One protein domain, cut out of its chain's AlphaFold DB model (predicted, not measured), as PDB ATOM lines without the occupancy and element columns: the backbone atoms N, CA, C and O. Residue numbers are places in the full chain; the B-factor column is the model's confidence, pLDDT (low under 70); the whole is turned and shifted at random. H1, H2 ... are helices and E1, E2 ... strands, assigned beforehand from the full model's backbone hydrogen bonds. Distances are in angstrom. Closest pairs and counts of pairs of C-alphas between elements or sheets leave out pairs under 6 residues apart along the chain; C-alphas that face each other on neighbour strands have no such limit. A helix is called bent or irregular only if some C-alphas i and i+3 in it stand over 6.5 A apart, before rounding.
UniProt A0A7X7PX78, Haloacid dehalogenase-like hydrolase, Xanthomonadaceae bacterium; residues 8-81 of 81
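AT A GLANCE: This is residues 8 to 81 of the 81 residues of the protein "Haloacid dehalogenase-like hydrolase" of Xanthomonadaceae bacterium (UniProt A0A7X7PX78). A twisted sheet of four strands, its larger part the long hairpin E3 and E4, has the helix H1 packed on it, and a second helix, H2, packs on H1 and sits beside the edge strand E3, about level with the sheet. The short strands E2 and E1 continue the sheet beside E4, the loop of residues 11 to 20 lies at one end of the longest axis, and the small helix H3 follows E4 at the other end. The 74 printed residues include three named helices and four named strands, in the order E1 E2 H1 H2 E3 E4 H3, and the sheet runs E1 E2 E4 E3, mixed. The class is mixed, helices and strands, and the arrangement is two layers, helices on one face of a sheet. The whole is compact, with a radius of gyration of the C-alphas of 12.5 A and spans of 38 by 28 by 16 A.

IN THESE COORDINATES: Start in the sheet at C-alpha 66, at (43.397, 15.891, -38.358); from there E4, residues 66 to 73, runs 22.7 A to C-alpha 73. Just before it lies E3, residues 56 to 63, 18.9 A long, which bends by 66 degrees at residue 60. Go back to C-alpha 8 at (49.211, 20.185, -31.093), where E1, residues 8 to 10, begins; E2 follows as residues 21 to 24. Find C-alpha 28 at (45.013, 28.921, -30.809); there H1, residues 28 to 40, begins and runs 19.3 A. H1 is neither bent nor irregular, but only just: C-alphas 31 and 34 are 6.4 A apart. H2 is residues 44 to 53, 14.3 A long, and H3, residues 74 to 79, ends at C-alpha 79, (34.227, 43.569, -43.061).

HOW THE PARTS SIT: Look first at the hairpin E3 and E4, antiparallel at 165 degrees, where N 59 and O 70 are 2.8 A apart and N 62 and O 68 are 2.9 A apart, both within hydrogen-bond range. On the other side of E4 you find E2, parallel to it at 46 degrees, with N 67 and O 22 within range at 2.8 A. Next comes the edge strand E1, parallel to E2 at 14 degrees, with N 23 and O 8 within range at 3.3 A. H1 is on the sheet; its closest C-alphas to E2 are those of Thr 31 and Val 23, 6.6 A, and to E4 those of Ser 30 and Val 69, 6.7 A. With residues 33 to 37 alone H1 touches H2; the closest C-alphas are those of Leu 33 and Ile 47, 6.9 A. Their lines stand at a steep tilt of 50 degrees, opposite ways. H2 is on the sheet and only just at the sheet's level, with a height of 3.6 A; its closest C-alphas to E3 are those of Phe 51 and Thr 57, 6.3 A. H3 only grazes the sheet with its residues 74 to 77; the C-alphas of Leu 74 and Phe 56 are its closest to E3, 5.2 A. H1 and H3 are apart. In H2 every O i to N i+4 pair is within hydrogen-bond range; in H1 it is 5 of 9 and in H3 1 of 2.

THE WHOLE: The two C-alphas farthest apart are those of Ile 18 and Ile 79, 38.8 A. The printed part has no cut, and Ser 81 is the chain's last residue. No link is long; E1 to E2, with 10 residues between, is short, and the others are tight. The mean pLDDT of the printed part is 80.4; look for values under 70 in residues 8 to 20, 63 to 66 and 79 to 81 of this model.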
ATOM      1  N   ALA A   8      48.271  19.233 -30.509       65.88
ATOM      2  CA  ALA A   8      49.211  20.185 -31.093       65.88
ATOM      3  C   ALA A   8      48.490  21.076 -32.113       65.88
ATOM      4  O   ALA A   8      47.682  20.575 -32.897       65.88
ATOM      5  N   VAL A   9      48.814  22.373 -32.089       63.88
ATOM      6  CA  VAL A   9      48.358  23.393 -33.048       63.88
ATOM      7  C   VAL A   9      49.565  24.000 -33.739       63.88
ATOM      8  O   VAL A   9      50.590  24.257 -33.108       63.88
ATOM      9  N   SER A  10      49.459  24.181 -35.051       61.19
ATOM     10  CA  SER A  10      50.535  24.694 -35.891       61.19
ATOM     11  C   SER A  10      49.965  25.278 -37.176       61.19
ATOM     12  O   SER A  10      49.006  24.742 -37.721       61.19
ATOM     13  N   GLN A  11      50.629  26.299 -37.711       57.06
ATOM     14  CA  GLN A  11      50.403  26.786 -39.076       57.06
ATOM     15  C   GLN A  11      51.088  25.895 -40.135       57.06
ATOM     16  O   GLN A  11      50.835  26.022 -41.329       57.06
ATOM     17  N   ASN A  12      51.970  24.980 -39.718       60.19
ATOM     18  CA  ASN A  12      52.706  24.071 -40.596       60.19
ATOM     19  C   ASN A  12      52.042  22.683 -40.632       60.19
ATOM     20  O   ASN A  12      51.834  22.066 -39.588       60.19
ATOM     21  N   MET A  13      51.785  22.155 -41.833       61.78
ATOM     22  CA  MET A  13      51.157  20.844 -42.071       61.78
ATOM     23  C   MET A  13      51.927  19.633 -41.509       61.78
ATOM     24  O   MET A  13      51.358  18.546 -41.434       61.78
ATOM     25  N   GLN A  14      53.196  19.773 -41.112       63.22
ATOM     26  CA  GLN A  14      54.040  18.659 -40.651       63.22
ATOM     27  C   GLN A  14      53.848  18.254 -39.169       63.22
ATOM     28  O   GLN A  14      54.725  17.610 -38.593       63.22
ATOM     29  N   VAL A  15      52.722  18.600 -38.530       61.56
ATOM     30  CA  VAL A  15      52.456  18.246 -37.120       61.56
ATOM     31  C   VAL A  15      52.536  16.726 -36.898       61.56
ATOM     32  O   VAL A  15      51.956  15.931 -37.638       61.56
ATOM     33  N   ALA A  16      53.306  16.322 -35.883       58.06
ATOM     34  CA  ALA A  16      53.826  14.968 -35.701       58.06
ATOM     35  C   ALA A  16      52.766  13.869 -35.464       58.06
ATOM     36  O   ALA A  16      51.745  14.058 -34.809       58.06
ATOM     37  N   ARG A  17      53.099  12.653 -35.922       56.44
ATOM     38  CA  ARG A  17      52.275  11.423 -35.979       56.44
ATOM     39  C   ARG A  17      51.846  10.804 -34.632       56.44
ATOM     40  O   ARG A  17      51.249   9.732 -34.644       56.44
ATOM     41  N   ILE A  18      52.189  11.425 -33.503       58.06
ATOM     42  CA  ILE A  18      52.009  10.878 -32.142       58.06
ATOM     43  C   ILE A  18      50.822  11.484 -31.376       58.06
ATOM     44  O   ILE A  18      50.547  11.065 -30.255       58.06
ATOM     45  N   ALA A  19      50.122  12.464 -31.951       65.31
ATOM     46  CA  ALA A  19      48.937  13.061 -31.343       65.31
ATOM     47  C   ALA A  19      47.686  12.197 -31.578       65.31
ATOM     48  O   ALA A  19      47.473  11.679 -32.676       65.31
ATOM     49  N   HIS A  20      46.837  12.065 -30.555       68.62
ATOM     50  CA  HIS A  20      45.525  11.418 -30.695       68.62
ATOM     51  C   HIS A  20      44.580  12.238 -31.585       68.62
ATOM     52  O   HIS A  20      43.761  11.670 -32.306       68.62
ATOM     53  N   ARG A  21      44.712  13.566 -31.523       73.31
ATOM     54  CA  ARG A  21      44.005  14.561 -32.331       73.31
ATOM     55  C   ARG A  21      45.007  15.641 -32.721       73.31
ATOM     56  O   ARG A  21      45.693  16.180 -31.853       73.31
ATOM     57  N   THR A  22      45.068  15.970 -34.003       76.94
ATOM     58  CA  THR A  22      45.858  17.097 -34.507       76.94
ATOM     59  C   THR A  22      44.904  18.174 -34.983       76.94
ATOM     60  O   THR A  22      44.010  17.861 -35.766       76.94
ATOM     61  N   VAL A  23      45.108  19.418 -34.554       79.38
ATOM     62  CA  VAL A  23      44.327  20.555 -35.043       79.38
ATOM     63  C   VAL A  23      45.218  21.414 -35.930       79.38
ATOM     64  O   VAL A  23      46.254  21.913 -35.488       79.38
ATOM     65  N   LEU A  24      44.838  21.557 -37.198       78.38
ATOM     66  CA  LEU A  24      45.478  22.481 -38.128       78.38
ATOM     67  C   LEU A  24      44.628  23.749 -38.192       78.38
ATOM     68  O   LEU A  24      43.500  23.718 -38.684       78.38
ATOM     69  N   SER A  25      45.175  24.835 -37.662       81.50
ATOM     70  CA  SER A  25      44.509  26.127 -37.566       81.50
ATOM     71  C   SER A  25      45.548  27.228 -37.388       81.50
ATOM     72  O   SER A  25      46.636  26.993 -36.852       81.50
ATOM     73  N   ASP A  26      45.198  28.431 -37.816       77.81
ATOM     74  CA  ASP A  26      45.918  29.670 -37.533       77.81
ATOM     75  C   ASP A  26      45.549  30.279 -36.168       77.81
ATOM     76  O   ASP A  26      46.287  31.123 -35.657       77.81
ATOM     77  N   SER A  27      44.469  29.805 -35.539       81.94
ATOM     78  CA  SER A  27      43.980  30.275 -34.245       81.94
ATOM     79  C   SER A  27      44.256  29.277 -33.123       81.94
ATOM     80  O   SER A  27      43.927  28.095 -33.215       81.94
ATOM     81  N   ALA A  28      44.788  29.754 -31.994       83.12
ATOM     82  CA  ALA A  28      45.013  28.921 -30.809       83.12
ATOM     83  C   ALA A  28      43.704  28.434 -30.152       83.12
ATOM     84  O   ALA A  28      43.696  27.379 -29.511       83.12
ATOM     85  N   LEU A  29      42.588  29.152 -30.347       87.62
ATOM     86  CA  LEU A  29      41.270  28.764 -29.822       87.62
ATOM     87  C   LEU A  29      40.775  27.440 -30.413       87.62
ATOM     88  O   LEU A  29      39.993  26.731 -29.781       87.62
ATOM     89  N   SER A  30      41.286  27.066 -31.587       86.94
ATOM     90  CA  SER A  30      41.005  25.786 -32.235       86.94
ATOM     91  C   SER A  30      41.345  24.569 -31.360       86.94
ATOM     92  O   SER A  30      40.699  23.530 -31.486       86.94
ATOM     93  N   THR A  31      42.293  24.696 -30.418       85.94
ATOM     94  CA  THR A  31      42.610  23.647 -29.428       85.94
ATOM     95  C   THR A  31      41.429  23.292 -28.532       85.94
ATOM     96  O   THR A  31      41.344  22.158 -28.063       85.94
ATOM     97  N   LEU A  32      40.517  24.237 -28.283       90.44
ATOM     98  CA  LEU A  32      39.396  24.036 -27.372       90.44
ATOM     99  C   LEU A  32      38.327  23.134 -27.982       90.44
ATOM    100  O   LEU A  32      37.663  22.422 -27.240       90.44
ATOM    101  N   LEU A  33      38.186  23.103 -29.311       89.25
ATOM    102  CA  LEU A  33      37.184  22.274 -29.990       89.25
ATOM    103  C   LEU A  33      37.312  20.792 -29.607       89.25
ATOM    104  O   LEU A  33      36.362  20.260 -29.030       89.25
ATOM    105  N   PRO A  34      38.457  20.115 -29.843       85.38
ATOM    106  CA  PRO A  34      38.599  18.715 -29.458       85.38
ATOM    107  C   PRO A  34      38.563  18.509 -27.937       85.38
ATOM    108  O   PRO A  34      38.193  17.426 -27.496       85.38
ATOM    109  N   VAL A  35      38.916  19.516 -27.126       87.69
ATOM    110  CA  VAL A  35      38.844  19.424 -25.655       87.69
ATOM    111  C   VAL A  35      37.395  19.427 -25.174       87.69
ATOM    112  O   VAL A  35      37.012  18.553 -24.402       87.69
ATOM    113  N   LEU A  36      36.579  20.375 -25.639       91.62
ATOM    114  CA  LEU A  36      35.159  20.473 -25.291       91.62
ATOM    115  C   LEU A  36      34.402  19.232 -25.762       91.62
ATOM    116  O   LEU A  36      33.567  18.692 -25.040       91.62
ATOM    117  N   GLU A  37      34.744  18.732 -26.943       88.62
ATOM    118  CA  GLU A  37      34.139  17.528 -27.488       88.62
ATOM    119  C   GLU A  37      34.517  16.268 -26.695       88.62
ATOM    120  O   GLU A  37      33.664  15.424 -26.440       88.62
ATOM    121  N   LEU A  38      35.773  16.155 -26.250       86.75
ATOM    122  CA  LEU A  38      36.254  15.009 -25.474       86.75
ATOM    123  C   LEU A  38      35.767  15.026 -24.019       86.75
ATOM    124  O   LEU A  38      35.394  13.989 -23.480       86.75
ATOM    125  N   VAL A  39      35.812  16.187 -23.364       89.88
ATOM    126  CA  VAL A  39      35.529  16.309 -21.927       89.88
ATOM    127  C   VAL A  39      34.032  16.464 -21.680       89.88
ATOM    128  O   VAL A  39      33.473  15.795 -20.813       89.88
ATOM    129  N   LEU A  40      33.367  17.329 -22.451       92.69
ATOM    130  CA  LEU A  40      31.954  17.658 -22.248       92.69
ATOM    131  C   LEU A  40      31.017  16.827 -23.127       92.69
ATOM    132  O   LEU A  40      29.804  16.901 -22.941       92.69
ATOM    133  N   HIS A  41      31.556  16.030 -24.057       90.81
ATOM    134  CA  HIS A  41      30.775  15.228 -25.005       90.81
ATOM    135  C   HIS A  41      29.791  16.076 -25.826       90.81
ATOM    136  O   HIS A  41      28.730  15.604 -26.239       90.81
ATOM    137  N   TRP A  42      30.123  17.352 -26.036       94.50
ATOM    138  CA  TRP A  42      29.245  18.281 -26.728       94.50
ATOM    139  C   TRP A  42      29.191  17.989 -28.227       94.50
ATOM    140  O   TRP A  42      30.231  17.780 -28.852       94.50
ATOM    141  N   PRO A  43      28.001  18.025 -28.845       91.19
ATOM    142  CA  PRO A  43      27.898  18.006 -30.292       91.19
ATOM    143  C   PRO A  43      28.460  19.302 -30.892       91.19
ATOM    144  O   PRO A  43      28.395  20.374 -30.292       91.19
ATOM    145  N   THR A  44      28.918  19.222 -32.144       88.50
ATOM    146  CA  THR A  44      29.459  20.349 -32.929       88.50
ATOM    147  C   THR A  44      28.600  21.619 -32.864       88.50
ATOM    148  O   THR A  44      29.145  22.719 -32.812       88.50
ATOM    149  N   ARG A  45      27.268  21.490 -32.834       92.25
ATOM    150  CA  ARG A  45      26.354  22.641 -32.759       92.25
ATOM    151  C   ARG A  45      26.500  23.435 -31.449       92.25
ATOM    152  O   ARG A  45      26.442  24.656 -31.484       92.25
ATOM    153  N   ASP A  46      26.717  22.754 -30.323       95.44
ATOM    154  CA  ASP A  46      26.775  23.387 -29.001       95.44
ATOM    155  C   ASP A  46      28.134  24.089 -28.837       95.44
ATOM    156  O   ASP A  46      28.217  25.206 -28.330       95.44
ATOM    157  N   ILE A  47      29.199  23.487 -29.383       94.94
ATOM    158  CA  ILE A  47      30.527  24.107 -29.484       94.94
ATOM    159  C   ILE A  47      30.471  25.358 -30.369       94.94
ATOM    160  O   ILE A  47      31.001  26.399 -29.997       94.94
ATOM    161  N   ARG A  48      29.797  25.287 -31.522       93.06
ATOM    162  CA  ARG A  48      29.613  26.443 -32.409       93.06
ATOM    163  C   ARG A  48      28.885  27.587 -31.704       93.06
ATOM    164  O   ARG A  48      29.371  28.711 -31.740       93.06
ATOM    165  N   ALA A  49      27.795  27.283 -31.002       94.94
ATOM    166  CA  ALA A  49      27.041  28.277 -30.244       94.94
ATOM    167  C   ALA A  49      27.891  28.961 -29.155       94.94
ATOM    168  O   ALA A  49      27.774  30.168 -28.960       94.94
ATOM    169  N   LEU A  50      28.779  28.221 -28.475       96.00
ATOM    170  CA  LEU A  50      29.710  28.805 -27.501       96.00
ATOM    171  C   LEU A  50      30.649  29.834 -28.149       96.00
ATOM    172  O   LEU A  50      30.860  30.914 -27.595       96.00
ATOM    173  N   PHE A  51      31.227  29.496 -29.302       95.06
ATOM    174  CA  PHE A  51      32.147  30.386 -30.009       95.06
ATOM    175  C   PHE A  51      31.429  31.632 -30.528       95.06
ATOM    176  O   PHE A  51      31.919  32.738 -30.313       95.06
ATOM    177  N   GLU A  52      30.235  31.467 -31.097       94.94
ATOM    178  CA  GLU A  52      29.403  32.577 -31.578       94.94
ATOM    179  C   GLU A  52      29.013  33.523 -30.439       94.94
ATOM    180  O   GLU A  52      29.176  34.737 -30.558       94.94
ATOM    181  N   ALA A  53      28.596  32.980 -29.291       95.69
ATOM    182  CA  ALA A  53      28.315  33.768 -28.090       95.69
ATOM    183  C   ALA A  53      29.551  34.516 -27.554       95.69
ATOM    184  O   ALA A  53      29.409  35.501 -26.832       95.69
ATOM    185  N   SER A  54      30.750  34.057 -27.914       93.94
ATOM    186  CA  SER A  54      32.030  34.657 -27.526       93.94
ATOM    187  C   SER A  54      32.606  35.595 -28.592       93.94
ATOM    188  O   SER A  54      33.723  36.073 -28.417       93.94
ATOM    189  N   GLY A  55      31.878  35.868 -29.681       94.75
ATOM    190  CA  GLY A  55      32.328  36.777 -30.738       94.75
ATOM    191  C   GLY A  55      33.103  36.112 -31.880       94.75
ATOM    192  O   GLY A  55      33.684  36.818 -32.695       94.75
ATOM    193  N   PHE A  56      33.116  34.781 -31.974       95.00
ATOM    194  CA  PHE A  56      33.889  34.048 -32.981       95.00
ATOM    195  C   PHE A  56      33.008  33.179 -33.869       95.00
ATOM    196  O   PHE A  56      32.014  32.610 -33.428       95.00
ATOM    197  N   THR A  57      33.430  32.989 -35.115       92.88
ATOM    198  CA  THR A  57      32.818  32.015 -36.021       92.88
ATOM    199  C   THR A  57      33.785  30.885 -36.350       92.88
ATOM    200  O   THR A  57      34.984  31.100 -36.527       92.88
ATOM    201  N   LEU A  58      33.254  29.662 -36.419       91.25
ATOM    202  CA  LEU A  58      33.999  28.476 -36.845       91.25
ATOM    203  C   LEU A  58      33.764  28.243 -38.340       91.25
ATOM    204  O   LEU A  58      32.667  27.839 -38.739       91.25
ATOM    205  N   GLN A  59      34.791  28.446 -39.154       86.81
ATOM    206  CA  GLN A  59      34.767  28.239 -40.602       86.81
ATOM    207  C   GLN A  59      35.562  26.986 -40.986       86.81
ATOM    208  O   GLN A  59      36.459  26.559 -40.260       86.81
ATOM    209  N   ASP A  60      35.185  26.367 -42.107       81.38
ATOM    210  CA  ASP A  60      35.891  25.227 -42.714       81.38
ATOM    211  C   ASP A  60      36.230  24.079 -41.747       81.38
ATOM    212  O   ASP A  60      37.281  23.448 -41.851       81.38
ATOM    213  N   TRP A  61      35.337  23.796 -40.786       85.56
ATOM    214  CA  TRP A  61      35.554  22.715 -39.827       85.56
ATOM    215  C   TRP A  61      35.381  21.339 -40.492       85.56
ATOM    216  O   TRP A  61      34.270  20.815 -40.597       85.56
ATOM    217  N   GLU A  62      36.499  20.737 -40.901       79.38
ATOM    218  CA  GLU A  62      36.577  19.389 -41.469       79.38
ATOM    219  C   GLU A  62      37.107  18.398 -40.420       79.38
ATOM    220  O   GLU A  62      38.217  18.547 -39.903       79.38
ATOM    221  N   ARG A  63      36.309  17.366 -40.105       68.12
ATOM    222  CA  ARG A  63      36.619  16.371 -39.064       68.12
ATOM    223  C   ARG A  63      37.218  15.099 -39.670       68.12
ATOM    224  O   ARG A  63      36.494  14.275 -40.226       68.12
ATOM    225  N   ALA A  64      38.531  14.912 -39.519       69.75
ATOM    226  CA  ALA A  64      39.262  13.690 -39.883       69.75
ATOM    227  C   ALA A  64      40.200  13.245 -38.733       69.75
ATOM    228  O   ALA A  64      39.987  13.602 -37.577       69.75
ATOM    229  N   ARG A  65      41.259  12.458 -39.011       61.12
ATOM    230  CA  ARG A  65      42.358  12.230 -38.033       61.12
ATOM    231  C   ARG A  65      43.036  13.553 -37.636       61.12
ATOM    232  O   ARG A  65      43.545  13.685 -36.526       61.12
ATOM    233  N   THR A  66      43.026  14.499 -38.565       67.81
ATOM    234  CA  THR A  66      43.397  15.891 -38.358       67.81
ATOM    235  C   THR A  66      42.129  16.717 -38.499       67.81
ATOM    236  O   THR A  66      41.475  16.638 -39.538       67.81
ATOM    237  N   ASP A  67      41.788  17.480 -37.473       72.81
ATOM    238  CA  ASP A  67      40.717  18.463 -37.534       72.81
ATOM    239  C   ASP A  67      41.292  19.739 -38.168       72.81
ATOM    240  O   ASP A  67      42.280  20.299 -37.678       72.81
ATOM    241  N   ARG A  68      40.727  20.171 -39.296       77.56
ATOM    242  CA  ARG A  68      41.024  21.484 -39.890       77.56
ATOM    243  C   ARG A  68      39.929  22.440 -39.481       77.56
ATOM    244  O   ARG A  68      38.762  22.077 -39.579       77.56
ATOM    245  N   VAL A  69      40.296  23.618 -38.997       83.00
ATOM    246  CA  VAL A  69      39.319  24.635 -38.608       83.00
ATOM    247  C   VAL A  69      39.927  26.024 -38.711       83.00
ATOM    248  O   VAL A  69      41.046  26.263 -38.250       83.00
ATOM    249  N   SER A  70      39.156  26.942 -39.271       85.31
ATOM    250  CA  SER A  70      39.441  28.372 -39.282       85.31
ATOM    251  C   SER A  70      38.580  29.036 -38.210       85.31
ATOM    252  O   SER A  70      37.393  28.721 -38.075       85.31
ATOM    253  N   VAL A  71      39.169  29.922 -37.409       87.75
ATOM    254  CA  VAL A  71      38.435  30.671 -36.379       87.75
ATOM    255  C   VAL A  71      38.657  32.150 -36.616       87.75
ATOM    256  O   VAL A  71      39.787  32.623 -36.515       87.75
ATOM    257  N   THR A  72      37.570  32.867 -36.877       88.56
ATOM    258  CA  THR A  72      37.611  34.286 -37.240       88.56
ATOM    259  C   THR A  72      36.796  35.092 -36.240       88.56
ATOM    260  O   THR A  72      35.740  34.634 -35.790       88.56
ATOM    261  N   ASP A  73      37.277  36.282 -35.889       89.81
ATOM    262  CA  ASP A  73      36.486  37.260 -35.141       89.81
ATOM    263  C   ASP A  73      35.262  37.671 -35.980       89.81
ATOM    264  O   ASP A  73      35.363  37.897 -37.190       89.81
ATOM    265  N   LEU A  74      34.084  37.735 -35.362       87.75
ATOM    266  CA  LEU A  74      32.858  38.146 -36.044       87.75
ATOM    267  C   LEU A  74      32.934  39.593 -36.556       87.75
ATOM    268  O   LEU A  74      32.308  39.893 -37.574       87.75
ATOM    269  N   ALA A  75      33.705  40.471 -35.907       84.88
ATOM    270  CA  ALA A  75      33.955  41.822 -36.401       84.88
ATOM    271  C   ALA A  75      34.749  41.801 -37.717       84.88
ATOM    272  O   ALA A  75      34.375  42.487 -38.665       84.88
ATOM    273  N   ASP A  76      35.786  40.963 -37.803       80.44
ATOM    274  CA  ASP A  76      36.607  40.816 -39.011       80.44
ATOM    275  C   ASP A  76      35.821  40.153 -40.152       80.44
ATOM    276  O   ASP A  76      35.939  40.546 -41.315       80.44
ATOM    277  N   ALA A  77      34.956  39.187 -39.826       73.62
ATOM    278  CA  ALA A  77      34.103  38.515 -40.801       73.62
ATOM    279  C   ALA A  77      33.085  39.464 -41.460       73.62
ATOM    280  O   ALA A  77      32.810  39.325 -42.651       73.62
ATOM    281  N   ALA A  78      32.553  40.440 -40.717       72.38
ATOM    282  CA  ALA A  78      31.584  41.412 -41.230       72.38
ATOM    283  C   ALA A  78      32.192  42.442 -42.202       72.38
ATOM    284  O   ALA A  78      31.467  43.071 -42.967       72.38
ATOM    285  N   ILE A  79      33.514  42.633 -42.175       67.62
ATOM    286  CA  ILE A  79      34.227  43.569 -43.061       67.62
ATOM    287  C   ILE A  79      34.559  42.903 -44.409       67.62
ATOM    288  O   ILE A  79      34.736  43.587 -45.417       67.62
ATOM    289  N   ALA A  80      34.635  41.570 -44.434       59.19
ATOM    290  CA  ALA A  80      34.976  40.775 -45.613       59.19
ATOM    291  C   ALA A  80      33.759  40.322 -46.453       59.19
ATOM    292  O   ALA A  80      33.962  39.684 -47.488       59.19
ATOM    293  N   SER A  81      32.526  40.616 -46.013       53.75
ATOM    294  CA  SER A  81      31.260  40.178 -46.634       53.75
ATOM    295  C   SER A  81      30.597  41.227 -47.518       53.75
ATOM    296  O   SER A  81      30.485  42.380 -47.042       53.75
TER     297      SER A  81